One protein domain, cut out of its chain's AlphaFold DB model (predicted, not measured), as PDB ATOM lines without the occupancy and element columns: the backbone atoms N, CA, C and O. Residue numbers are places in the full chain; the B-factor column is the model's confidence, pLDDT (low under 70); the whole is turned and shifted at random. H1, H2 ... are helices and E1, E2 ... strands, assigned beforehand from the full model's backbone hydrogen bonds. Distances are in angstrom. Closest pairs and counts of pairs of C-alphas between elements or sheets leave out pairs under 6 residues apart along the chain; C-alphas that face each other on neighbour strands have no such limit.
ATOM      1  N   PHE A 263     259.708 166.093  77.210       95.38
ATOM      2  CA  PHE A 263     259.511 166.528  78.585       95.38
ATOM      3  C   PHE A 263     260.776 167.200  79.112       95.38
ATOM      4  O   PHE A 263     261.901 166.813  78.804       95.38
ATOM      5  N   THR A 264     260.577 168.229  79.927       95.62
ATOM      6  CA  THR A 264     261.661 168.935  80.610       95.62
ATOM      7  C   THR A 264     261.382 168.953  82.102       95.62
ATOM      8  O   THR A 264     260.232 168.839  82.521       95.62
ATOM      9  N   PHE A 265     262.433 169.094  82.900       95.69
ATOM     10  CA  PHE A 265     262.365 169.013  84.354       95.69
ATOM     11  C   PHE A 265     263.113 170.200  84.946       95.69
ATOM     12  O   PHE A 265     264.162 170.589  84.431       95.69
ATOM     13  N   ALA A 266     262.551 170.796  85.993       94.06
ATOM     14  CA  ALA A 266     263.226 171.820  86.765       94.06
ATOM     15  C   ALA A 266     264.496 171.253  87.427       94.06
ATOM     16  O   ALA A 266     264.570 170.070  87.759       94.06
ATOM     17  N   ASN A 267     265.512 172.104  87.588       92.06
ATOM     18  CA  ASN A 267     266.848 171.688  88.032       92.06
ATOM     19  C   ASN A 267     266.888 171.175  89.482       92.06
ATOM     20  O   ASN A 267     267.863 170.544  89.872       92.06
ATOM     21  N   ASP A 268     265.866 171.486  90.277       88.56
ATOM     22  CA  ASP A 268     265.698 171.034  91.660       88.56
ATOM     23  C   ASP A 268     265.114 169.614  91.762       88.56
ATOM     24  O   ASP A 268     265.067 169.049  92.853       88.56
ATOM     25  N   ILE A 269     264.685 169.012  90.648       89.69
ATOM     26  CA  ILE A 269     264.221 167.623  90.619       89.69
ATOM     27  C   ILE A 269     265.439 166.697  90.539       89.69
ATOM     28  O   ILE A 269     266.183 166.711  89.556       89.69
ATOM     29  N   SER A 270     265.620 165.855  91.562       87.12
ATOM     30  CA  SER A 270     266.692 164.856  91.587       87.12
ATOM     31  C   SER A 270     266.602 163.884  90.401       87.12
ATOM     32  O   SER A 270     265.522 163.617  89.867       87.12
ATOM     33  N   GLY A 271     267.745 163.313  90.002       81.94
ATOM     34  CA  GLY A 271     267.799 162.330  88.913       81.94
ATOM     35  C   GLY A 271     266.873 161.136  89.156       81.94
ATOM     36  O   GLY A 271     266.106 160.772  88.276       81.94
ATOM     37  N   GLU A 272     266.852 160.605  90.379       81.62
ATOM     38  CA  GLU A 272     265.971 159.493  90.755       81.62
ATOM     39  C   GLU A 272     264.483 159.845  90.607       81.62
ATOM     40  O   GLU A 272     263.709 159.081  90.026       81.62
ATOM     41  N   ASN A 273     264.077 161.028  91.078       87.06
ATOM     42  CA  ASN A 273     262.688 161.466  90.976       87.06
ATOM     43  C   ASN A 273     262.266 161.691  89.522       87.06
ATOM     44  O   ASN A 273     261.153 161.325  89.132       87.06
ATOM     45  N   ARG A 274     263.158 162.266  88.711       90.69
ATOM     46  CA  ARG A 274     262.950 162.441  87.272       90.69
ATOM     47  C   ARG A 274     262.780 161.095  86.573       90.69
ATOM     48  O   ARG A 274     261.824 160.924  85.819       90.69
ATOM     49  N   ASP A 275     263.674 160.148  86.827       84.12
ATOM     50  CA  ASP A 275     263.662 158.844  86.166       84.12
ATOM     51  C   ASP A 275     262.386 158.068  86.542       84.12
ATOM     52  O   ASP A 275     261.721 157.495  85.674       84.12
ATOM     53  N   ARG A 276     261.951 158.160  87.810       87.69
ATOM     54  CA  ARG A 276     260.665 157.606  88.256       87.69
ATOM     55  C   ARG A 276     259.472 158.294  87.583       87.69
ATOM     56  O   ARG A 276     258.554 157.597  87.164       87.69
ATOM     57  N   LEU A 277     259.466 159.622  87.413       93.75
ATOM     58  CA  LEU A 277     258.405 160.311  86.656       93.75
ATOM     59  C   LEU A 277     258.315 159.824  85.210       93.75
ATOM     60  O   LEU A 277     257.218 159.523  84.737       93.75
ATOM     61  N   ILE A 278     259.452 159.734  84.515       91.19
ATOM     62  CA  ILE A 278     259.512 159.257  83.127       91.19
ATOM     63  C   ILE A 278     258.944 157.842  83.039       91.19
ATOM     64  O   ILE A 278     258.086 157.570  82.197       91.19
ATOM     65  N   ASP A 279     259.360 156.957  83.940       87.50
ATOM     66  CA  ASP A 279     258.889 155.579  83.967       87.50
ATOM     67  C   ASP A 279     257.375 155.472  84.239       87.50
ATOM     68  O   ASP A 279     256.672 154.697  83.581       87.50
ATOM     69  N   ARG A 280     256.830 156.302  85.137       92.50
ATOM     70  CA  ARG A 280     255.383 156.327  85.405       92.50
ATOM     71  C   ARG A 280     254.582 156.940  84.251       92.50
ATOM     72  O   ARG A 280     253.545 156.393  83.884       92.50
ATOM     73  N   HIS A 281     255.076 157.986  83.591       94.81
ATOM     74  CA  HIS A 281     254.465 158.507  82.360       94.81
ATOM     75  C   HIS A 281     254.494 157.498  81.206       94.81
ATOM     76  O   HIS A 281     253.524 157.380  80.454       94.81
ATOM     77  N   ARG A 282     255.582 156.739  81.072       89.56
ATOM     78  CA  ARG A 282     255.711 155.664  80.081       89.56
ATOM     79  C   ARG A 282     254.661 154.584  80.316       89.56
ATOM     80  O   ARG A 282     254.006 154.146  79.369       89.56
ATOM     81  N   PHE A 283     254.458 154.198  81.574       87.69
ATOM     82  CA  PHE A 283     253.385 153.282  81.936       87.69
ATOM     83  C   PHE A 283     252.005 153.855  81.583       87.69
ATOM     84  O   PHE A 283     251.218 153.162  80.934       87.69
ATOM     85  N   VAL A 284     251.740 155.129  81.894       92.56
ATOM     86  CA  VAL A 284     250.488 155.794  81.499       92.56
ATOM     87  C   VAL A 284     250.270 155.720  79.985       92.56
ATOM     88  O   VAL A 284     249.206 155.284  79.552       92.56
ATOM     89  N   LEU A 285     251.275 156.055  79.170       90.75
ATOM     90  CA  LEU A 285     251.194 155.950  77.706       90.75
ATOM     91  C   LEU A 285     250.816 154.539  77.235       90.75
ATOM     92  O   LEU A 285     250.000 154.394  76.323       90.75
ATOM     93  N   SER A 286     251.366 153.502  77.873       85.12
ATOM     94  CA  SER A 286     251.037 152.107  77.550       85.12
ATOM     95  C   SER A 286     249.580 151.743  77.874       85.12
ATOM     96  O   SER A 286     248.973 150.948  77.155       85.12
ATOM     97  N   ALA A 287     248.996 152.369  78.898       88.62
ATOM     98  CA  ALA A 287     247.640 152.099  79.361       88.62
ATOM     99  C   ALA A 287     246.551 152.811  78.534       88.62
ATOM    100  O   ALA A 287     245.436 152.298  78.413       88.62
ATOM    101  N   ILE A 288     246.856 153.965  77.923       89.81
ATOM    102  CA  ILE A 288     245.864 154.777  77.188       89.81
ATOM    103  C   ILE A 288     245.195 153.974  76.067       89.81
ATOM    104  O   ILE A 288     243.970 154.004  75.941       89.81
ATOM    105  N   GLY A 289     245.978 153.248  75.262       80.38
ATOM    106  CA  GLY A 289     245.477 152.560  74.066       80.38
ATOM    107  C   GLY A 289     244.409 151.499  74.356       80.38
ATOM    108  O   GLY A 289     243.486 151.329  73.564       80.38
ATOM    109  N   ALA A 290     244.496 150.831  75.508       80.38
ATOM    110  CA  ALA A 290     243.538 149.812  75.938       80.38
ATOM    111  C   ALA A 290     242.416 150.372  76.834       80.38
ATOM    112  O   ALA A 290     241.538 149.626  77.269       80.38
ATOM    113  N   CYS A 291     242.427 151.674  77.136       88.62
ATOM    114  CA  CYS A 291     241.516 152.225  78.124       88.62
ATOM    115  C   CYS A 291     240.093 152.409  77.585       88.62
ATOM    116  O   CYS A 291     239.819 153.350  76.840       88.62
ATOM    117  N   GLY A 292     239.162 151.570  78.045       91.44
ATOM    118  CA  GLY A 292     237.734 151.663  77.717       91.44
ATOM    119  C   GLY A 292     236.964 152.790  78.422       91.44
ATOM    120  O   GLY A 292     235.829 153.063  78.046       91.44
ATOM    121  N   ASN A 293     237.559 153.462  79.416       94.12
ATOM    122  CA  ASN A 293     236.901 154.532  80.186       94.12
ATOM    123  C   ASN A 293     236.998 155.921  79.534       94.12
ATOM    124  O   ASN A 293     236.340 156.867  79.974       94.12
ATOM    125  N   LEU A 294     237.783 156.040  78.462       95.94
ATOM    126  CA  LEU A 294     237.887 157.235  77.631       95.94
ATOM    127  C   LEU A 294     237.298 156.957  76.243       95.94
ATOM    128  O   LEU A 294     237.440 155.865  75.688       95.94
ATOM    129  N   SER A 295     236.647 157.956  75.660       95.94
ATOM    130  CA  SER A 295     236.274 157.946  74.245       95.94
ATOM    131  C   SER A 295     237.521 158.040  73.359       95.94
ATOM    132  O   SER A 295     238.595 158.440  73.811       95.94
ATOM    133  N   GLN A 296     237.390 157.703  72.071       94.94
ATOM    134  CA  GLN A 296     238.509 157.819  71.132       94.94
ATOM    135  C   GLN A 296     239.054 159.254  71.066       94.94
ATOM    136  O   GLN A 296     240.257 159.444  71.176       94.94
ATOM    137  N   ALA A 297     238.176 160.259  70.993       96.75
ATOM    138  CA  ALA A 297     238.581 161.665  70.936       96.75
ATOM    139  C   ALA A 297     239.311 162.133  72.211       96.75
ATOM    140  O   ALA A 297     240.256 162.919  72.136       96.75
ATOM    141  N   GLU A 298     238.901 161.637  73.383       97.75
ATOM    142  CA  GLU A 298     239.590 161.907  74.652       97.75
ATOM    143  C   GLU A 298     240.983 161.265  74.673       97.75
ATOM    144  O   GLU A 298     241.952 161.932  75.040       97.75
ATOM    145  N   ARG A 299     241.108 160.009  74.215       96.50
ATOM    146  CA  ARG A 299     242.411 159.338  74.078       96.50
ATOM    147  C   ARG A 299     243.329 160.076  73.109       96.50
ATOM    148  O   ARG A 299     244.486 160.305  73.446       96.50
ATOM    149  N   ASP A 300     242.821 160.486  71.952       95.25
ATOM    150  CA  ASP A 300     243.604 161.207  70.941       95.25
ATOM    151  C   ASP A 300     244.095 162.561  71.480       95.25
ATOM    152  O   ASP A 300     245.255 162.931  71.289       95.25
ATOM    153  N   SER A 301     243.243 163.272  72.225       97.19
ATOM    154  CA  SER A 301     243.605 164.538  72.879       97.19
ATOM    155  C   SER A 301     244.685 164.342  73.947       97.19
ATOM    156  O   SER A 301     245.632 165.126  74.022       97.19
ATOM    157  N   LEU A 302     244.587 163.271  74.740       97.19
ATOM    158  CA  LEU A 302     245.592 162.923  75.744       97.19
ATOM    159  C   LEU A 302     246.934 162.540  75.101       97.19
ATOM    160  O   LEU A 302     247.973 163.057  75.508       97.19
ATOM    161  N   VAL A 303     246.925 161.692  74.068       94.56
ATOM    162  CA  VAL A 303     248.139 161.329  73.312       94.56
ATOM    163  C   VAL A 303     248.779 162.570  72.679       94.56
ATOM    164  O   VAL A 303     249.998 162.726  72.741       94.56
ATOM    165  N   SER A 304     247.974 163.494  72.147       95.44
ATOM    166  CA  SER A 304     248.450 164.782  71.629       95.44
ATOM    167  C   SER A 304     249.118 165.639  72.715       95.44
ATOM    168  O   SER A 304     250.183 166.213  72.485       95.44
ATOM    169  N   ALA A 305     248.561 165.671  73.932       96.81
ATOM    170  CA  ALA A 305     249.168 166.374  75.064       96.81
ATOM    171  C   ALA A 305     250.512 165.766  75.499       96.81
ATOM    172  O   ALA A 305     251.419 166.505  75.874       96.81
ATOM    173  N   TYR A 306     250.667 164.445  75.412       95.94
ATOM    174  CA  TYR A 306     251.951 163.777  75.638       95.94
ATOM    175  C   TYR A 306     252.983 164.067  74.538       95.94
ATOM    176  O   TYR A 306     254.178 164.084  74.813       95.94
ATOM    177  N   GLY A 307     252.540 164.300  73.300       93.38
ATOM    178  CA  GLY A 307     253.414 164.566  72.151       93.38
ATOM    179  C   GLY A 307     254.032 165.966  72.103       93.38
ATOM    180  O   GLY A 307     254.807 166.249  71.191       93.38
ATOM    181  N   ARG A 308     253.703 166.853  73.047       94.38
ATOM    182  CA  ARG A 308     254.239 168.222  73.125       94.38
ATOM    183  C   ARG A 308     255.126 168.407  74.359       94.38
ATOM    184  O   ARG A 308     255.052 167.605  75.287       94.38
ATOM    185  N   PRO A 309     255.940 169.475  74.417       96.38
ATOM    186  CA  PRO A 309     256.729 169.760  75.606       96.38
ATOM    187  C   PRO A 309     255.851 169.964  76.844       96.38
ATOM    188  O   PRO A 309     254.945 170.801  76.828       96.38
ATOM    189  N   ILE A 310     256.157 169.224  77.912       98.06
ATOM    190  CA  ILE A 310     255.588 169.391  79.255       98.06
ATOM    191  C   ILE A 310     256.741 169.647  80.227       98.06
ATOM    192  O   ILE A 310     257.684 168.854  80.316       98.06
ATOM    193  N   HIS A 311     256.685 170.776  80.928       98.00
ATOM    194  CA  HIS A 311     257.666 171.161  81.932       98.00
ATOM    195  C   HIS A 311     257.230 170.685  83.320       98.00
ATOM    196  O   HIS A 311     256.163 171.062  83.805       98.00
ATOM    197  N   HIS A 312     258.057 169.857  83.949       98.19
ATOM    198  CA  HIS A 312     257.825 169.312  85.279       98.19
ATOM    199  C   HIS A 312     258.531 170.162  86.325       98.19
ATOM    200  O   HIS A 312     259.722 170.448  86.199       98.19
ATOM    201  N   THR A 313     257.804 170.532  87.371       96.56
ATOM    202  CA  THR A 313     258.284 171.390  88.462       96.56
ATOM    203  C   THR A 313     257.899 170.808  89.819       96.56
ATOM    204  O   THR A 313     256.998 169.973  89.921       96.56
ATOM    205  N   THR A 314     258.549 171.273  90.884       92.75
ATOM    206  CA  THR A 314     258.221 170.883  92.262       92.75
ATOM    207  C   THR A 314     257.002 171.644  92.797       92.75
ATOM    208  O   THR A 314     256.880 172.857  92.626       92.75
ATOM    209  N   LEU A 315     256.107 170.941  93.498       88.56
ATOM    210  CA  LEU A 315     254.968 171.501  94.231       88.56
ATOM    211  C   LEU A 315     255.131 171.278  95.738       88.56
ATOM    212  O   LEU A 315     255.150 170.145  96.202       88.56
ATOM    213  N   ASN A 316     255.118 172.362  96.514       85.31
ATOM    214  CA  ASN A 316     255.233 172.322  97.976       85.31
ATOM    215  C   ASN A 316     253.929 172.776  98.652       85.31
ATOM    216  O   ASN A 316     253.897 173.767  99.382       85.31
ATOM    217  N   ARG A 317     252.822 172.072  98.376       80.62
ATOM    218  CA  ARG A 317     251.502 172.358  98.964       80.62
ATOM    219  C   ARG A 317     250.959 171.142  99.707       80.62
ATOM    220  O   ARG A 317     250.747 170.086  99.114       80.62
ATOM    221  N   ALA A 318     250.684 171.308 100.999       76.56
ATOM    222  CA  ALA A 318     250.125 170.248 101.833       76.56
ATOM    223  C   ALA A 318     248.802 169.707 101.259       76.56
ATOM    224  O   ALA A 318     247.928 170.477 100.856       76.56
ATOM    225  N   GLY A 319     248.662 168.379 101.233       74.31
ATOM    226  CA  GLY A 319     247.448 167.687 100.783       74.31
ATOM    227  C   GLY A 319     247.222 167.653  99.265       74.31
ATOM    228  O   GLY A 319     246.200 167.134  98.821       74.31
ATOM    229  N   THR A 320     248.147 168.180  98.457       80.69
ATOM    230  CA  THR A 320     248.047 168.171  96.990       80.69
ATOM    231  C   THR A 320     249.124 167.269  96.393       80.69
ATOM    232  O   THR A 320     250.303 167.495  96.648       80.69
ATOM    233  N   ASN A 321     248.721 166.270  95.599       87.81
ATOM    234  CA  ASN A 321     249.636 165.335  94.934       87.81
ATOM    235  C   ASN A 321     250.361 165.984  93.746       87.81
ATOM    236  O   ASN A 321     251.577 165.871  93.616       87.81
ATOM    237  N   ALA A 322     249.609 166.652  92.875       94.75
ATOM    238  CA  ALA A 322     250.117 167.337  91.699       94.75
ATOM    239  C   ALA A 322     249.114 168.412  91.247       94.75
ATOM    240  O   ALA A 322     248.050 168.564  91.851       94.75
ATOM    241  N   SER A 323     249.495 169.206  90.249       95.00
ATOM    242  CA  SER A 323     248.578 170.119  89.561       95.00
ATOM    243  C   SER A 323     249.099 170.504  88.179       95.00
ATOM    244  O   SER A 323     250.291 170.789  88.018       95.00
ATOM    245  N   ALA A 324     248.196 170.619  87.217       97.25
ATOM    246  CA  ALA A 324     248.439 171.163  85.892       97.25
ATOM    247  C   ALA A 324     247.375 172.204  85.519       97.25
ATOM    248  O   ALA A 324     246.231 172.177  85.976       97.25
ATOM    249  N   GLN A 325     247.758 173.156  84.670       94.50
ATOM    250  CA  GLN A 325     246.811 174.121  84.118       94.50
ATOM    251  C   GLN A 325     246.041 173.491  82.952       94.50
ATOM    252  O   GLN A 325     246.636 172.847  82.089       94.50
ATOM    253  N   VAL A 326     244.732 173.748  82.877       97.25
ATOM    254  CA  VAL A 326     243.895 173.312  81.750       97.25
ATOM    255  C   VAL A 326     244.439 173.879  80.433       97.25
ATOM    256  O   VAL A 326     244.565 175.094  80.281       97.25
ATOM    257  N   GLY A 327     244.793 172.995  79.498       97.00
ATOM    258  CA  GLY A 327     245.427 173.331  78.219       97.00
ATOM    259  C   GLY A 327     246.881 173.817  78.325       97.00
ATOM    260  O   GLY A 327     247.475 174.185  77.314       97.00
ATOM    261  N   GLY A 328     247.462 173.843  79.529       96.81
ATOM    262  CA  GLY A 328     248.814 174.336  79.794       96.81
ATOM    263  C   GLY A 328     249.906 173.296  79.544       96.81
ATOM    264  O   GLY A 328     249.631 172.130  79.289       96.81
ATOM    265  N   SER A 329     251.172 173.707  79.615       97.38
ATOM    266  CA  SER A 329     252.354 172.855  79.359       97.38
ATOM    267  C   SER A 329     253.208 172.613  80.602       97.38
ATOM    268  O   SER A 329     254.402 172.364  80.478       97.38
ATOM    269  N   GLN A 330     252.630 172.738  81.795       97.81
ATOM    270  CA  GLN A 330     253.348 172.593  83.056       97.81
ATOM    271  C   GLN A 330     252.606 171.629  83.978       97.81
ATOM    272  O   GLN A 330     251.395 171.769  84.162       97.81
ATOM    273  N   LEU A 331     253.352 170.694  84.563       98.06
ATOM    274  CA  LEU A 331     252.871 169.709  85.527       98.06
ATOM    275  C   LEU A 331     253.704 169.851  86.807       98.06
ATOM    276  O   LEU A 331     254.896 169.556  86.832       98.06
ATOM    277  N   ASN A 332     253.078 170.335  87.878       97.38
ATOM    278  CA  ASN A 332     253.729 170.511  89.174       97.38
ATOM    279  C   ASN A 332     253.518 169.250  90.018       97.38
ATOM    280  O   ASN A 332     252.369 168.869  90.246       97.38
ATOM    281  N   VAL A 333     254.589 168.637  90.516       96.06
ATOM    282  CA  VAL A 333     254.558 167.370  91.264       96.06
ATOM    283  C   VAL A 333     254.973 167.593  92.710       96.06
ATOM    284  O   VAL A 333     256.021 168.177  92.986       96.06
ATOM    285  N   ASN A 334     254.176 167.098  93.655       92.12
ATOM    286  CA  ASN A 334     254.540 167.105  95.066       92.12
ATOM    287  C   ASN A 334     255.225 165.793  95.441       92.12
ATOM    288  O   ASN A 334     254.570 164.825  95.825       92.12
ATOM    289  N   PHE A 335     256.553 165.760  95.351       88.12
ATOM    290  CA  PHE A 335     257.339 164.561  95.653       88.12
ATOM    291  C   PHE A 335     257.192 164.105  97.112       88.12
ATOM    292  O   PHE A 335     257.135 162.907  97.369       88.12
ATOM    293  N   GLY A 336     257.028 165.025  98.068       82.19
ATOM    294  CA  GLY A 336     256.849 164.676  99.484       82.19
ATOM    295  C   GLY A 336     255.494 164.034  99.807       82.19
ATOM    296  O   GLY A 336     255.377 163.313 100.796       82.19
ATOM    297  N   VAL A 337     254.469 164.276  98.982       80.62
ATOM    298  CA  VAL A 337     253.115 163.730  99.181       80.62
ATOM    299  C   VAL A 337     252.840 162.561  98.241       80.62
ATOM    300  O   VAL A 337     252.354 161.526  98.687       80.62
ATOM    301  N   LEU A 338     253.127 162.704  96.947       85.62
ATOM    302  CA  LEU A 338     252.744 161.734  95.923       85.62
ATOM    303  C   LEU A 338     253.629 160.482  95.938       85.62
ATOM    304  O   LEU A 338     253.119 159.366  95.895       85.62
ATOM    305  N   PHE A 339     254.951 160.635  96.023       87.31
ATOM    306  CA  PHE A 339     255.873 159.513  95.806       87.31
ATOM    307  C   PHE A 339     255.796 158.404  96.868       87.31
ATOM    308  O   PHE A 339     255.873 157.226  96.494       87.31
ATOM    309  N   PRO A 340     255.583 158.718  98.164       83.50
ATOM    310  CA  PRO A 340     255.368 157.697  99.190       83.50
ATOM    311  C   PRO A 340     254.111 156.840  98.985       83.50
ATOM    312  O   PRO A 340     254.001 155.773  99.586       83.50
ATOM    313  N   GLN A 341     253.156 157.279  98.154       81.12
ATOM    314  CA  GLN A 341     251.902 156.552  97.910       81.12
ATOM    315  C   GLN A 341     252.063 155.392  96.913       81.12
ATOM    316  O   GLN A 341     251.181 154.539  96.822       81.12
ATOM    317  N   GLY A 342     253.208 155.306  96.228       81.94
ATOM    318  CA  GLY A 342     253.544 154.202  95.331       81.94
ATOM    319  C   GLY A 342     253.204 154.458  93.864       81.94
ATOM    320  O   GLY A 342     252.569 155.442  93.493       81.94
ATOM    321  N   ASP A 343     253.668 153.552  93.009       85.31
ATOM    322  CA  ASP A 343     253.689 153.745  91.556       85.31
ATOM    323  C   ASP A 343     252.307 153.795  90.899       85.31
ATOM    324  O   ASP A 343     252.139 154.467  89.879       85.31
ATOM    325  N   GLU A 344     251.328 153.102  91.481       85.94
ATOM    326  CA  GLU A 344     249.933 153.132  91.035       85.94
ATOM    327  C   GLU A 344     249.341 154.540  91.199       85.94
ATOM    328  O   GLU A 344     248.903 155.133  90.214       85.94
ATOM    329  N   GLU A 345     249.447 155.122  92.399       87.69
ATOM    330  CA  GLU A 345     248.941 156.471  92.695       87.69
ATOM    331  C   GLU A 345     249.696 157.549  91.902       87.69
ATOM    332  O   GLU A 345     249.077 158.496  91.409       87.69
ATOM    333  N   ILE A 346     251.021 157.404  91.727       91.38
ATOM    334  CA  ILE A 346     251.796 158.301  90.855       91.38
ATOM    335  C   ILE A 346     251.203 158.264  89.446       91.38
ATOM    336  O   ILE A 346     250.867 159.305  88.893       91.38
ATOM    337  N   SER A 347     251.011 157.075  88.877       93.81
ATOM    338  CA  SER A 347     250.515 156.924  87.504       93.81
ATOM    339  C   SER A 347     249.081 157.441  87.334       93.81
ATOM    340  O   SER A 347     248.791 158.110  86.342       93.81
ATOM    341  N   GLN A 348     248.199 157.189  88.308       93.12
ATOM    342  CA  GLN A 348     246.832 157.727  88.331       93.12
ATOM    343  C   GLN A 348     246.831 159.255  88.388       93.12
ATOM    344  O   GLN A 348     246.136 159.909  87.611       93.12
ATOM    345  N   THR A 349     247.654 159.832  89.263       94.81
ATOM    346  CA  THR A 349     247.782 161.287  89.369       94.81
ATOM    347  C   THR A 349     248.321 161.874  88.061       94.81
ATOM    348  O   THR A 349     247.786 162.852  87.550       94.81
ATOM    349  N   LEU A 350     249.346 161.266  87.459       97.25
ATOM    350  CA  LEU A 350     249.934 161.777  86.220       97.25
ATOM    351  C   LEU A 350     248.963 161.718  85.036       97.25
ATOM    352  O   LEU A 350     248.924 162.666  84.252       97.25
ATOM    353  N   ILE A 351     248.163 160.652  84.889       97.31
ATOM    354  CA  ILE A 351     247.153 160.613  83.821       97.31
ATOM    355  C   ILE A 351     246.064 161.670  84.042       97.31
ATOM    356  O   ILE A 351     245.654 162.312  83.075       97.31
ATOM    357  N   HIS A 352     245.660 161.910  85.292       97.06
ATOM    358  CA  HIS A 352     244.716 162.969  85.649       97.06
ATOM    359  C   HIS A 352     245.245 164.353  85.247       97.06
ATOM    360  O   HIS A 352     244.593 165.079  84.495       97.06
ATOM    361  N   GLU A 353     246.456 164.706  85.683       98.00
ATOM    362  CA  GLU A 353     247.041 166.015  85.364       98.00
ATOM    363  C   GLU A 353     247.297 166.181  83.862       98.00
ATOM    364  O   GLU A 353     247.098 167.256  83.294       98.00
ATOM    365  N   MET A 354     247.659 165.103  83.168       98.19
ATOM    366  CA  MET A 354     247.813 165.141  81.715       98.19
ATOM    367  C   MET A 354     246.479 165.317  80.977       98.19
ATOM    368  O   MET A 354     246.470 165.895  79.888       98.19
ATOM    369  N   MET A 355     245.344 164.922  81.560       98.25
ATOM    370  CA  MET A 355     244.024 165.275  81.024       98.25
ATOM    371  C   MET A 355     243.724 166.770  81.174       98.25
ATOM    372  O   MET A 355     243.117 167.355  80.271       98.25
ATOM    373  N   HIS A 356     244.205 167.423  82.237       98.56
ATOM    374  CA  HIS A 356     244.189 168.886  82.308       98.56
ATOM    375  C   HIS A 356     245.056 169.507  81.218       98.56
ATOM    376  O   HIS A 356     244.568 170.359  80.474       98.56
ATOM    377  N   CYS A 357     246.282 169.022  81.019       98.38
ATOM    378  CA  CYS A 357     247.114 169.433  79.883       98.38
ATOM    379  C   CYS A 357     246.389 169.226  78.533       98.38
ATOM    380  O   CYS A 357     246.511 170.055  77.633       98.38
ATOM    381  N   ALA A 358     245.587 168.172  78.383       98.12
ATOM    382  CA  ALA A 358     244.790 167.912  77.180       98.12
ATOM    383  C   ALA A 358     243.561 168.832  77.012       98.12
ATOM    384  O   ALA A 358     242.857 168.728  76.009       98.12
ATOM    385  N   GLY A 359     243.315 169.753  77.948       98.06
ATOM    386  CA  GLY A 359     242.246 170.751  77.866       98.06
ATOM    387  C   GLY A 359     240.953 170.357  78.579       98.06
ATOM    388  O   GLY A 359     239.969 171.090  78.493       98.06
ATOM    389  N   PHE A 360     240.938 169.236  79.302       98.25
ATOM    390  CA  PHE A 360     239.773 168.816  80.075       98.25
ATOM    391  C   PHE A 360     239.804 169.389  81.492       98.25
ATOM    392  O   PHE A 360     240.858 169.632  82.077       98.25
ATOM    393  N   SER A 361     238.628 169.587  82.076       97.06
ATOM    394  CA  SER A 361     238.466 170.079  83.442       97.06
ATOM    395  C   SER A 361     237.394 169.284  84.172       97.06
ATOM    396  O   SER A 361     236.608 168.560  83.558       97.06
ATOM    397  N   HIS A 362     237.316 169.484  85.479       94.75
ATOM    398  CA  HIS A 362     236.228 168.994  86.311       94.75
ATOM    399  C   HIS A 362     235.787 170.106  87.280       94.75
ATOM    400  O   HIS A 362     236.568 171.027  87.543       94.75
ATOM    401  N   PRO A 363     234.541 170.089  87.790       93.38
ATOM    402  CA  PRO A 363     234.106 171.037  88.813       93.38
ATOM    403  C   PRO A 363     234.830 170.784  90.143       93.38
ATOM    404  O   PRO A 363     235.533 169.790  90.303       93.38
ATOM    405  N   VAL A 364     234.649 171.662  91.129       89.19
ATOM    406  CA  VAL A 364     235.099 171.376  92.501       89.19
ATOM    407  C   VAL A 364     234.260 170.229  93.067       89.19
ATOM    408  O   VAL A 364     233.036 170.242  92.931       89.19
ATOM    409  N   ARG A 365     234.916 169.248  93.698       88.81
ATOM    410  CA  ARG A 365     234.242 168.126  94.358       88.81
ATOM    411  C   ARG A 365     233.324 168.636  95.467       88.81
ATOM    412  O   ARG A 365     233.725 169.470  96.278       88.81
ATOM    413  N   ARG A 366     232.111 168.096  95.540       90.00
ATOM    414  CA  ARG A 366     231.206 168.278  96.679       90.00
ATOM    415  C   ARG A 366     231.455 167.167  97.690       90.00
ATOM    416  O   ARG A 366     231.126 166.009  97.429       90.00
ATOM    417  N   ASP A 367     232.032 167.511  98.834       85.62
ATOM    418  CA  ASP A 367     232.325 166.534  99.883       85.62
ATOM    419  C   ASP A 367     231.062 166.057 100.618       85.62
ATOM    420  O   ASP A 367     230.119 166.837 100.800       85.62
ATOM    421  N   PRO A 368     231.035 164.797 101.102       85.44
ATOM    422  CA  PRO A 368     229.939 164.309 101.929       85.44
ATOM    423  C   PRO A 368     229.790 165.153 103.207       85.44
ATOM    424  O   PRO A 368     230.749 165.257 103.982       85.44
ATOM    425  N   PRO A 369     228.606 165.733 103.493       88.50
ATOM    426  CA  PRO A 369     228.357 166.391 104.770       88.50
ATOM    427  C   PRO A 369     228.475 165.406 105.942       88.50
ATOM    428  O   PRO A 369     228.352 164.187 105.782       88.50
ATOM    429  N   ALA A 370     228.676 165.939 107.149       87.38
ATOM    430  CA  ALA A 370     228.793 165.132 108.362       87.38
ATOM    431  C   ALA A 370     227.611 164.151 108.516       87.38
ATOM    432  O   ALA A 370     226.451 164.538 108.405       87.38
ATOM    433  N   GLY A 371     227.917 162.874 108.767       87.56
ATOM    434  CA  GLY A 371     226.916 161.805 108.888       87.56
ATOM    435  C   GLY A 371     226.498 161.146 107.565       87.56
ATOM    436  O   GLY A 371     225.734 160.185 107.596       87.56
ATOM    437  N   SER A 372     227.016 161.602 106.422       87.19
ATOM    438  CA  SER A 372     226.820 160.964 105.113       87.19
ATOM    439  C   SER A 372     228.112 160.326 104.590       87.19
ATOM    440  O   SER A 372     229.210 160.646 105.047       87.19
ATOM    441  N   SER A 373     227.993 159.373 103.661       86.12
ATOM    442  CA  SER A 373     229.152 158.728 103.035       86.12
ATOM    443  C   SER A 373     228.784 158.067 101.710       86.12
ATOM    444  O   SER A 373     227.614 157.805 101.440       86.12
ATOM    445  N   CYS A 374     229.793 157.688 100.927       84.06
ATOM    446  CA  CYS A 374     229.596 156.932  99.690       84.06
ATOM    447  C   CYS A 374     229.113 155.485  99.890       84.06
ATOM    448  O   CYS A 374     228.817 154.815  98.908       84.06
ATOM    449  N   ALA A 375     228.963 155.004 101.133       85.25
ATOM    450  CA  ALA A 375     228.247 153.753 101.404       85.25
ATOM    451  C   ALA A 375     226.723 153.889 101.195       85.25
ATOM    452  O   ALA A 375     226.045 152.896 100.955       85.25
ATOM    453  N   ALA A 376     226.197 155.116 101.273       86.25
ATOM    454  CA  ALA A 376     224.812 155.471 100.972       86.25
ATOM    455  C   ALA A 376     224.810 156.791 100.167       86.25
ATOM    456  O   ALA A 376     224.590 157.862 100.741       86.25
ATOM    457  N   PRO A 377     225.149 156.738  98.864       84.62
ATOM    458  CA  PRO A 377     225.435 157.926  98.068       84.62
ATOM    459  C   PRO A 377     224.190 158.793  97.850       84.62
ATOM    460  O   PRO A 377     223.081 158.290  97.673       84.62
ATOM    461  N   ASN A 378     224.389 160.113  97.802       88.00
ATOM    462  CA  ASN A 378     223.362 161.075  97.412       88.00
ATOM    463  C   ASN A 378     223.952 162.085  96.419       88.00
ATOM    464  O   ASN A 378     224.440 163.145  96.812       88.00
ATOM    465  N   ALA A 379     223.867 161.756  95.127       86.06
ATOM    466  CA  ALA A 379     224.455 162.537  94.034       86.06
ATOM    467  C   ALA A 379     223.899 163.972  93.914       86.06
ATOM    468  O   ALA A 379     224.518 164.838  93.289       86.06
ATOM    469  N   ALA A 380     222.744 164.263  94.527       87.94
ATOM    470  CA  ALA A 380     222.221 165.624  94.602       87.94
ATOM    471  C   ALA A 380     223.012 166.505  95.589       87.94
ATOM    472  O   ALA A 380     223.004 167.727  95.450       87.94
ATOM    473  N   VAL A 381     223.711 165.903  96.556       88.38
ATOM    474  CA  VAL A 381     224.348 166.600  97.685       88.38
ATOM    475  C   VAL A 381     225.873 166.519  97.628       88.38
ATOM    476  O   VAL A 381     226.529 167.532  97.854       88.38
ATOM    477  N   PHE A 382     226.438 165.353  97.310       89.69
ATOM    478  CA  PHE A 382     227.885 165.122  97.292       89.69
ATOM    479  C   PHE A 382     228.296 164.157  96.175       89.69
ATOM    480  O   PHE A 382     227.463 163.411  95.661       89.69
ATOM    481  N   ASP A 383     229.576 164.191  95.805       89.44
ATOM    482  CA  ASP A 383     230.150 163.388  94.723       89.44
ATOM    483  C   ASP A 383     230.864 162.147  95.277       89.44
ATOM    484  O   ASP A 383     231.658 162.240  96.226       89.44
ATOM    485  N   CYS A 384     230.616 160.989  94.661       86.31
ATOM    486  CA  CYS A 384     231.188 159.712  95.081       86.31
ATOM    487  C   CYS A 384     231.952 159.001  93.962       86.31
ATOM    488  O   CYS A 384     231.483 158.971  92.828       86.31
ATOM    489  N   PRO A 385     233.089 158.352  94.266       83.56
ATOM    490  CA  PRO A 385     233.797 157.554  93.273       83.56
ATOM    491  C   PRO A 385     232.871 156.535  92.609       83.56
ATOM    492  O   PRO A 385     232.036 155.917  93.278       83.56
ATOM    493  N   ASN A 386     233.061 156.323  91.307       82.62
ATOM    494  CA  ASN A 386     232.265 155.415  90.476       82.62
ATOM    495  C   ASN A 386     230.788 155.815  90.276       82.62
ATOM    496  O   ASN A 386     230.051 155.049  89.657       82.62
ATOM    497  N   ASP A 387     230.332 156.983  90.749       85.81
ATOM    498  CA  ASP A 387     228.952 157.440  90.509       85.81
ATOM    499  C   ASP A 387     228.715 157.934  89.070       85.81
ATOM    500  O   ASP A 387     227.569 158.115  88.659       85.81
ATOM    501  N   ASN A 388     229.798 158.135  88.306       85.25
ATOM    502  CA  ASN A 388     229.795 158.726  86.965       85.25
ATOM    503  C   ASN A 388     229.012 160.060  86.899       85.25
ATOM    504  O   ASN A 388     228.420 160.406  85.876       85.25
ATOM    505  N   GLY A 389     228.979 160.785  88.018       87.31
ATOM    506  CA  GLY A 389     228.267 162.038  88.212       87.31
ATOM    507  C   GLY A 389     229.049 163.244  87.699       87.31
ATOM    508  O   GLY A 389     230.014 163.131  86.946       87.31
ATOM    509  N   VAL A 390     228.641 164.439  88.126       89.81
ATOM    510  CA  VAL A 390     229.176 165.710  87.604       89.81
ATOM    511  C   VAL A 390     230.677 165.902  87.840       89.81
ATOM    512  O   VAL A 390     231.318 166.609  87.069       89.81
ATOM    513  N   TYR A 391     231.236 165.278  88.881       91.75
ATOM    514  CA  TYR A 391     232.667 165.292  89.181       91.75
ATOM    515  C   TYR A 391     233.366 164.033  88.650       91.75
ATOM    516  O   TYR A 391     234.214 164.116  87.760       91.75
ATOM    517  N   TYR A 392     232.974 162.851  89.136       90.81
ATOM    518  CA  TYR A 392     233.648 161.588  88.821       90.81
ATOM    519  C   TYR A 392     233.370 161.056  87.404       90.81
ATOM    520  O   TYR A 392     234.104 160.197  86.926       90.81
ATOM    521  N   GLY A 393     232.368 161.576  86.689       92.31
ATOM    522  CA  GLY A 393     232.130 161.264  85.272       92.31
ATOM    523  C   GLY A 393     232.967 162.096  84.293       92.31
ATOM    524  O   GLY A 393     232.910 161.884  83.077       92.31
ATOM    525  N   THR A 394     233.754 163.055  84.784       95.81
ATOM    526  CA  THR A 394     234.567 163.922  83.920       95.81
ATOM    527  C   THR A 394     235.796 163.195  83.365       95.81
ATOM    528  O   THR A 394     236.258 162.215  83.954       95.81
ATOM    529  N   PRO A 395     236.355 163.652  82.228       96.94
ATOM    530  CA  PRO A 395     237.462 162.956  81.577       96.94
ATOM    531  C   PRO A 395     238.722 162.768  82.448       96.94
ATOM    532  O   PRO A 395     239.243 161.653  82.431       96.94
ATOM    533  N   PRO A 396     239.202 163.756  83.243       96.31
ATOM    534  CA  PRO A 396     240.362 163.550  84.121       96.31
ATOM    535  C   PRO A 396     240.152 162.416  85.128       96.31
ATOM    536  O   PRO A 396     241.002 161.540  85.260       96.31
ATOM    537  N   LEU A 397     238.973 162.365  85.756       94.25
ATOM    538  CA  LEU A 397     238.643 161.345  86.747       94.25
ATOM    539  C   LEU A 397     238.374 159.985  86.089       94.25
ATOM    540  O   LEU A 397     238.733 158.952  86.644       94.25
ATOM    541  N   ARG A 398     237.759 159.936  84.900       94.12
ATOM    542  CA  ARG A 398     237.589 158.668  84.167       94.12
ATOM    543  C   ARG A 398     238.921 158.077  83.704       94.12
ATOM    544  O   ARG A 398     239.043 156.855  83.630       94.12
ATOM    545  N   ALA A 399     239.916 158.915  83.414       94.88
ATOM    546  CA  ALA A 399     241.238 158.461  82.999       94.88
ATOM    547  C   ALA A 399     241.971 157.677  84.104       94.88
ATOM    548  O   ALA A 399     242.720 156.751  83.808       94.88
ATOM    549  N   GLU A 400     241.711 157.958  85.380       92.69
ATOM    550  CA  GLU A 400     242.327 157.225  86.498       92.69
ATOM    551  C   GLU A 400     241.976 155.726  86.497       92.69
ATOM    552  O   GLU A 400     242.815 154.887  86.844       92.69
ATOM    553  N   PHE A 401     240.784 155.360  86.005       89.38
ATOM    554  CA  PHE A 401     240.402 153.957  85.816       89.38
ATOM    555  C   PHE A 401     241.302 153.220  84.822       89.38
ATOM    556  O   PHE A 401     241.422 152.000  84.911       89.38
ATOM    557  N   CYS A 402     241.929 153.931  83.878       90.25
ATOM    558  CA  CYS A 402     242.851 153.331  82.914       90.25
ATOM    559  C   CYS A 402     244.094 152.733  83.589       90.25
ATOM    560  O   CYS A 402     244.790 151.940  82.966       90.25
ATOM    561  N   ILE A 403     244.387 153.135  84.829       88.69
ATOM    562  CA  ILE A 403     245.608 152.778  85.544       88.69
ATOM    563  C   ILE A 403     245.351 151.695  86.591       88.69
ATOM    564  O   ILE A 403     245.945 150.626  86.511       88.69
ATOM    565  N   ALA A 404     244.457 151.952  87.549       74.88
ATOM    566  CA  ALA A 404     244.231 151.046  88.683       74.88
ATOM    567  C   ALA A 404     242.854 150.367  88.664       74.88
ATOM    568  O   ALA A 404     242.491 149.655  89.598       74.88
ATOM    569  N   GLY A 405     242.022 150.643  87.653       76.62
ATOM    570  CA  GLY A 405     240.628 150.192  87.640       76.62
ATOM    571  C   GLY A 405     239.750 150.834  88.722       76.62
ATOM    572  O   GLY A 405     238.597 150.438  88.881       76.62
ATOM    573  N   VAL A 406     240.258 151.845  89.431       76.88
ATOM    574  CA  VAL A 406     239.531 152.653  90.420       76.88
ATOM    575  C   VAL A 406     239.872 154.132  90.254       76.88
ATOM    576  O   VAL A 406     240.927 154.475  89.722       76.88
ATOM    577  N   GLN A 407     238.984 155.004  90.725       79.69
ATOM    578  CA  GLN A 407     239.256 156.436  90.863       79.69
ATOM    579  C   GLN A 407     239.902 156.732  92.208       79.69
ATOM    580  O   GLN A 407     239.587 156.094  93.219       79.69
ATOM    581  N   SER A 408     240.763 157.739  92.220       66.31
ATOM    582  CA  SER A 408     241.284 158.339  93.430       66.31
ATOM    583  C   SER A 408     240.117 158.902  94.253       66.31
ATOM    584  O   SER A 408     239.291 159.707  93.818       66.31
ATOM    585  N   ASP A 409     240.005 158.416  95.482       62.47
ATOM    586  CA  ASP A 409     239.053 158.911  96.468       62.47
ATOM    587  C   ASP A 409     239.856 159.503  97.620       62.47
ATOM    588  O   ASP A 409     240.746 158.838  98.149       62.47
ATOM    589  N   GLU A 410     239.540 160.709  98.099       50.94
ATOM    590  CA  GLU A 410     240.137 161.169  99.363       50.94
ATOM    591  C   GLU A 410     239.831 160.223 100.534       50.94
ATOM    592  O   GLU A 410     240.603 160.159 101.494       50.94
ATOM    593  N   SER A 411     238.746 159.441 100.480       44.16
ATOM    594  CA  SER A 411     238.500 158.391 101.474       44.16
ATOM    595  C   SER A 411     239.479 157.211 101.322       44.16
ATOM    596  O   SER A 411     239.930 156.652 102.331       44.16
ATOM    597  N   ALA A 412     239.916 156.902 100.094       44.69
ATOM    598  CA  ALA A 412     241.027 155.992  99.824       44.69
ATOM    599  C   ALA A 412     242.371 156.611 100.239       44.69
ATOM    600  O   ALA A 412     243.158 155.904 100.859       44.69
ATOM    601  N   ARG A 413     242.588 157.928 100.080       51.12
ATOM    602  CA  ARG A 413     243.740 158.639 100.677       51.12
ATOM    603  C   ARG A 413     243.767 158.524 102.201       51.12
ATOM    604  O   ARG A 413     244.843 158.380 102.766       51.12
ATOM    605  N   ARG A 414     242.616 158.481 102.892       45.88
ATOM    606  CA  ARG A 414     242.556 158.158 104.339       45.88
ATOM    607  C   ARG A 414     242.860 156.684 104.644       45.88
ATOM    608  O   ARG A 414     243.404 156.395 105.709       45.88
ATOM    609  N   LYS A 415     242.548 155.744 103.742       41.50
ATOM    610  CA  LYS A 415     242.989 154.334 103.841       41.50
ATOM    611  C   LYS A 415     244.482 154.173 103.545       41.50
ATOM    612  O   LYS A 415     245.124 153.379 104.223       41.50
ATOM    613  N   VAL A 416     245.032 154.940 102.606       45.16
ATOM    614  CA  VAL A 416     246.473 155.074 102.369       45.16
ATOM    615  C   VAL A 416     247.124 155.715 103.586       45.16
ATOM    616  O   VAL A 416     248.120 155.190 104.035       45.16
ATOM    617  N   LEU A 417     246.504 156.703 104.240       42.34
ATOM    618  CA  LEU A 417     246.955 157.220 105.538       42.34
ATOM    619  C   LEU A 417     246.968 156.129 106.626       42.34
ATOM    620  O   LEU A 417     247.897 156.082 107.416       42.34
ATOM    621  N   ARG A 418     245.996 155.201 106.652       40.41
ATOM    622  CA  ARG A 418     246.028 154.028 107.559       40.41
ATOM    623  C   ARG A 418     247.090 152.991 107.171       40.41
ATOM    624  O   ARG A 418     247.705 152.418 108.063       40.41
ATOM    625  N   ARG A 419     247.331 152.765 105.873       41.31
ATOM    626  CA  ARG A 419     248.451 151.939 105.383       41.31
ATOM    627  C   ARG A 419     249.798 152.598 105.673       41.31
ATOM    628  O   ARG A 419     250.718 151.892 106.038       41.31
ATOM    629  N   LEU A 420     249.891 153.923 105.593       40.72
ATOM    630  CA  LEU A 420     251.057 154.735 105.928       40.72
ATOM    631  C   LEU A 420     251.285 154.794 107.438       40.72
ATOM    632  O   LEU A 420     252.434 154.825 107.829       40.72
ATOM    633  N   VAL A 421     250.253 154.740 108.287       41.59
ATOM    634  CA  VAL A 421     250.422 154.558 109.745       41.59
ATOM    635  C   VAL A 421     250.957 153.155 110.058       41.59
ATOM    636  O   VAL A 421     251.899 153.033 110.826       41.59
ATOM    637  N   SER A 422     250.456 152.111 109.387       38.50
ATOM    638  CA  SER A 422     251.002 150.745 109.497       38.50
ATOM    639  C   SER A 422     252.407 150.592 108.888       38.50
ATOM    640  O   SER A 422     253.150 149.711 109.312       38.50
ATOM    641  N   LYS A 423     252.768 151.410 107.890       39.19
ATOM    642  CA  LYS A 423     254.112 151.450 107.293       39.19
ATOM    643  C   LYS A 423     255.068 152.306 108.123       39.19
ATOM    644  O   LYS A 423     256.192 151.890 108.318       39.19
ATOM    645  N   ALA A 424     254.622 153.433 108.678       40.59
ATOM    646  CA  ALA A 424     255.408 154.329 109.534       40.59
ATOM    647  C   ALA A 424     255.802 153.697 110.877       40.59
ATOM    648  O   ALA A 424     256.737 154.166 111.519       40.59
ATOM    649  N   GLU A 425     255.121 152.628 111.296       45.06
ATOM    650  CA  GLU A 425     255.555 151.801 112.426       45.06
ATOM    651  C   GLU A 425     256.782 150.921 112.087       45.06
ATOM    652  O   GLU A 425     257.476 150.515 113.013       45.06
ATOM    653  N   ASN A 426     257.106 150.689 110.798       44.34
ATOM    654  CA  ASN A 426     258.188 149.791 110.332       44.34
ATOM    655  C   ASN A 426     259.147 150.389 109.264       44.34
ATOM    656  O   ASN A 426     260.157 149.775 108.924       44.34
ATOM    657  N   GLU A 427     258.853 151.568 108.713       44.41
ATOM    658  CA  GLU A 427     259.625 152.256 107.674       44.41
ATOM    659  C   GLU A 427     259.702 153.758 107.977       44.41
ATOM    660  O   GLU A 427     258.678 154.425 108.149       44.41
ATOM    661  N   SER A 428     260.912 154.316 107.993       46.91
ATOM    662  CA  SER A 428     261.139 155.760 108.064       46.91
ATOM    663  C   SER A 428     261.516 156.312 106.689       46.91
ATOM    664  O   SER A 428     262.315 155.729 105.961       46.91
ATOM    665  N   CYS A 429     260.930 157.454 106.326       46.19
ATOM    666  CA  CYS A 429     261.323 158.224 105.150       46.19
ATOM    667  C   CYS A 429     262.220 159.374 105.606       46.19
ATOM    668  O   CYS A 429     261.814 160.185 106.443       46.19
ATOM    669  N   THR A 430     263.432 159.436 105.067       49.72
ATOM    670  CA  THR A 430     264.338 160.571 105.256       49.72
ATOM    671  C   THR A 430     264.488 161.287 103.929       49.72
ATOM    672  O   THR A 430     264.739 160.657 102.909       49.72
ATOM    673  N   ILE A 431     264.278 162.601 103.943       44.50
ATOM    674  CA  ILE A 431     264.609 163.462 102.813       44.50
ATOM    675  C   ILE A 431     265.985 164.035 103.129       44.50
ATOM    676  O   ILE A 431     266.135 164.717 104.146       44.50
ATOM    677  N   ASP A 432     266.988 163.691 102.328       55.09
ATOM    678  CA  ASP A 432     268.343 164.198 102.533       55.09
ATOM    679  C   ASP A 432     268.500 165.654 102.059       55.09
ATOM    680  O   ASP A 432     267.557 166.296 101.585       55.09
ATOM    681  N   ALA A 433     269.704 166.206 102.237       37.47
ATOM    682  CA  ALA A 433     270.023 167.579 101.848       37.47
ATOM    683  C   ALA A 433     269.894 167.829 100.331       37.47
ATOM    684  O   ALA A 433     269.790 168.986  99.922       37.47
ATOM    685  N   ASP A 434     269.849 166.759  99.537       41.62
ATOM    686  CA  ASP A 434     269.685 166.773  98.086       41.62
ATOM    687  C   ASP A 434     268.219 166.517  97.666       41.62
ATOM    688  O   ASP A 434     267.905 166.429  96.477       41.62
ATOM    689  N   GLY A 435     267.291 166.433  98.631       36.34
ATOM    690  CA  GLY A 435     265.858 166.261  98.383       36.34
ATOM    691  C   GLY A 435     265.451 164.829  98.024       36.34
ATOM    692  O   GLY A 435     264.326 164.614  97.557       36.34
ATOM    693  N   VAL A 436     266.332 163.846  98.226       44.25
ATOM    694  CA  VAL A 436     266.066 162.433  97.933       44.25
ATOM    695  C   VAL A 436     265.260 161.823  99.069       44.25
ATOM    696  O   VAL A 436     265.719 161.753 100.207       44.25
ATOM    697  N   ALA A 437     264.050 161.357  98.759       46.75
ATOM    698  CA  ALA A 437     263.227 160.606  99.697       46.75
ATOM    699  C   ALA A 437     263.722 159.154  99.776       46.75
ATOM    700  O   ALA A 437     263.329 158.308  98.975       46.75
ATOM    701  N   THR A 438     264.568 158.863 100.759       50.09
ATOM    702  CA  THR A 438     265.074 157.513 101.028       50.09
ATOM    703  C   THR A 438     264.163 156.816 102.035       50.09
ATOM    704  O   THR A 438     263.968 157.301 103.154       50.09
ATOM    705  N   ILE A 439     263.612 155.665 101.643       48.41
ATOM    706  CA  ILE A 439     262.839 154.789 102.529       48.41
ATOM    707  C   ILE A 439     263.796 153.793 103.188       48.41
ATOM    708  O   ILE A 439     264.440 153.002 102.502       48.41
ATOM    709  N   THR A 440     263.859 153.804 104.516       47.28
ATOM    710  CA  THR A 440     264.574 152.806 105.318       47.28
ATOM    711  C   THR A 440     263.589 151.938 106.097       47.28
ATOM    712  O   THR A 440     262.820 152.455 106.905       47.28
ATOM    713  N   THR A 441     263.623 150.623 105.874       41.72
ATOM    714  CA  THR A 441     262.982 149.596 106.717       41.72
ATOM    715  C   THR A 441     263.855 149.308 107.941       41.72
ATOM    716  O   THR A 441     265.067 149.148 107.772       41.72
ATOM    717  N   GLN A 442     263.270 149.232 109.143       49.25
ATOM    718  CA  GLN A 442     263.953 148.629 110.303       49.25
ATOM    719  C   GLN A 442     263.912 147.104 110.247       49.25
ATOM    720  O   GLN A 442     262.871 146.558 109.812       49.25
TER     721      GLN A 442
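This is residues 263 to 442 of the 442 residues of the protein "Beta-lactamase" of Corallococcus coralloides (strain ATCC 25202 / DSM 2259 / NBRC 100086 / M2) (UniProt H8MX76). A small sheet of three strands covers one side of helix H4, and H1, H2 and H5 pack round H4's other sides, with H4 in the middle. Beyond this core, H6 and the two-stranded hairpin E4 and E5 make a separate, low-confidence tail, while residues 358 to 394, with no named element, make a long loop. The printed part has 180 residues, with six named helices and five named strands in the order H1 H2 E1 E2 E3 H3 H4 H5 H6 E4 E5. The larger sheet is mixed, in the order E1 E3 E2, and the class is mixed, helices and strands. The whole is compact, with a radius of gyration of the C-alphas of 16.8 A and spans of 48 by 42 by 27 A.

Begin with the sheet: E1 is residues 311 to 314, E3 330 to 333 and E2 322 to 324. Find C-alpha 343 at (253.689, 153.745, 91.556); from there H4 runs 20.6 A to residue 357. H1, residues 271 to 288, begins at (267.799, 162.330, 88.913) and spans 26.0 A. H2 is residues 296 to 306, H3 335 to 341, H5 395 to 404 and H6 410 to 424, 19.6 A long. E4 is residues 427 to 431, and E5, residues 437 to 441, ends at (262.982, 149.596, 106.717).

E1 and E3 are parallel, with N 331 and O 311 at 2.9 A; the hairpin E2 and E3 is antiparallel, with N 332 and O 323 at 2.8 A. H4 is on one face of this sheet, two layers, a helix layer over a strand layer; its height over the sheet is 8.6 A, and it runs along the strands, over E2, at 9 degrees on the local plane. H4 is the hub, touching four helices. H4 and H5 form a helical hairpin, opposite ways at a shallow tilt of 22 degrees, closest at the C-alphas of His 352 and Pro 396, 4.7 A. H1 touches H4 with residues 280 to 284 alone, closest at the C-alphas of Arg 280 and Ser 347, 5.3 A. H2 touches H4, at its residues 354 to 357 alone, closest at the C-alphas of Leu 302 and Met 355, 6.0 A. H3 only grazes the sheet and only just touches H4, only at the corner, with 3 pairs of C-alphas within 8 A, the closest Leu 338 and Ile 346, 6.2 A. H6 touches no helix. The hairpin E4 and E5 is antiparallel, with N 438 and O 430 at 2.8 A. H1, H2, H4 and H6 have every O i to N i+4 pair within hydrogen-bond range; H3 has 1 of 3, with 1 of 4 O i to N i+3 pairs, and H5 2 of 6, with 6 of 7.

The C-alphas farthest apart, Ala 297 and Gln 442, are 48.6 A apart. The printed part has no cut, and the link from H4 to H5 is long, 37 residues. Confidence is low, with pLDDT under 70, at residues 408 to 442.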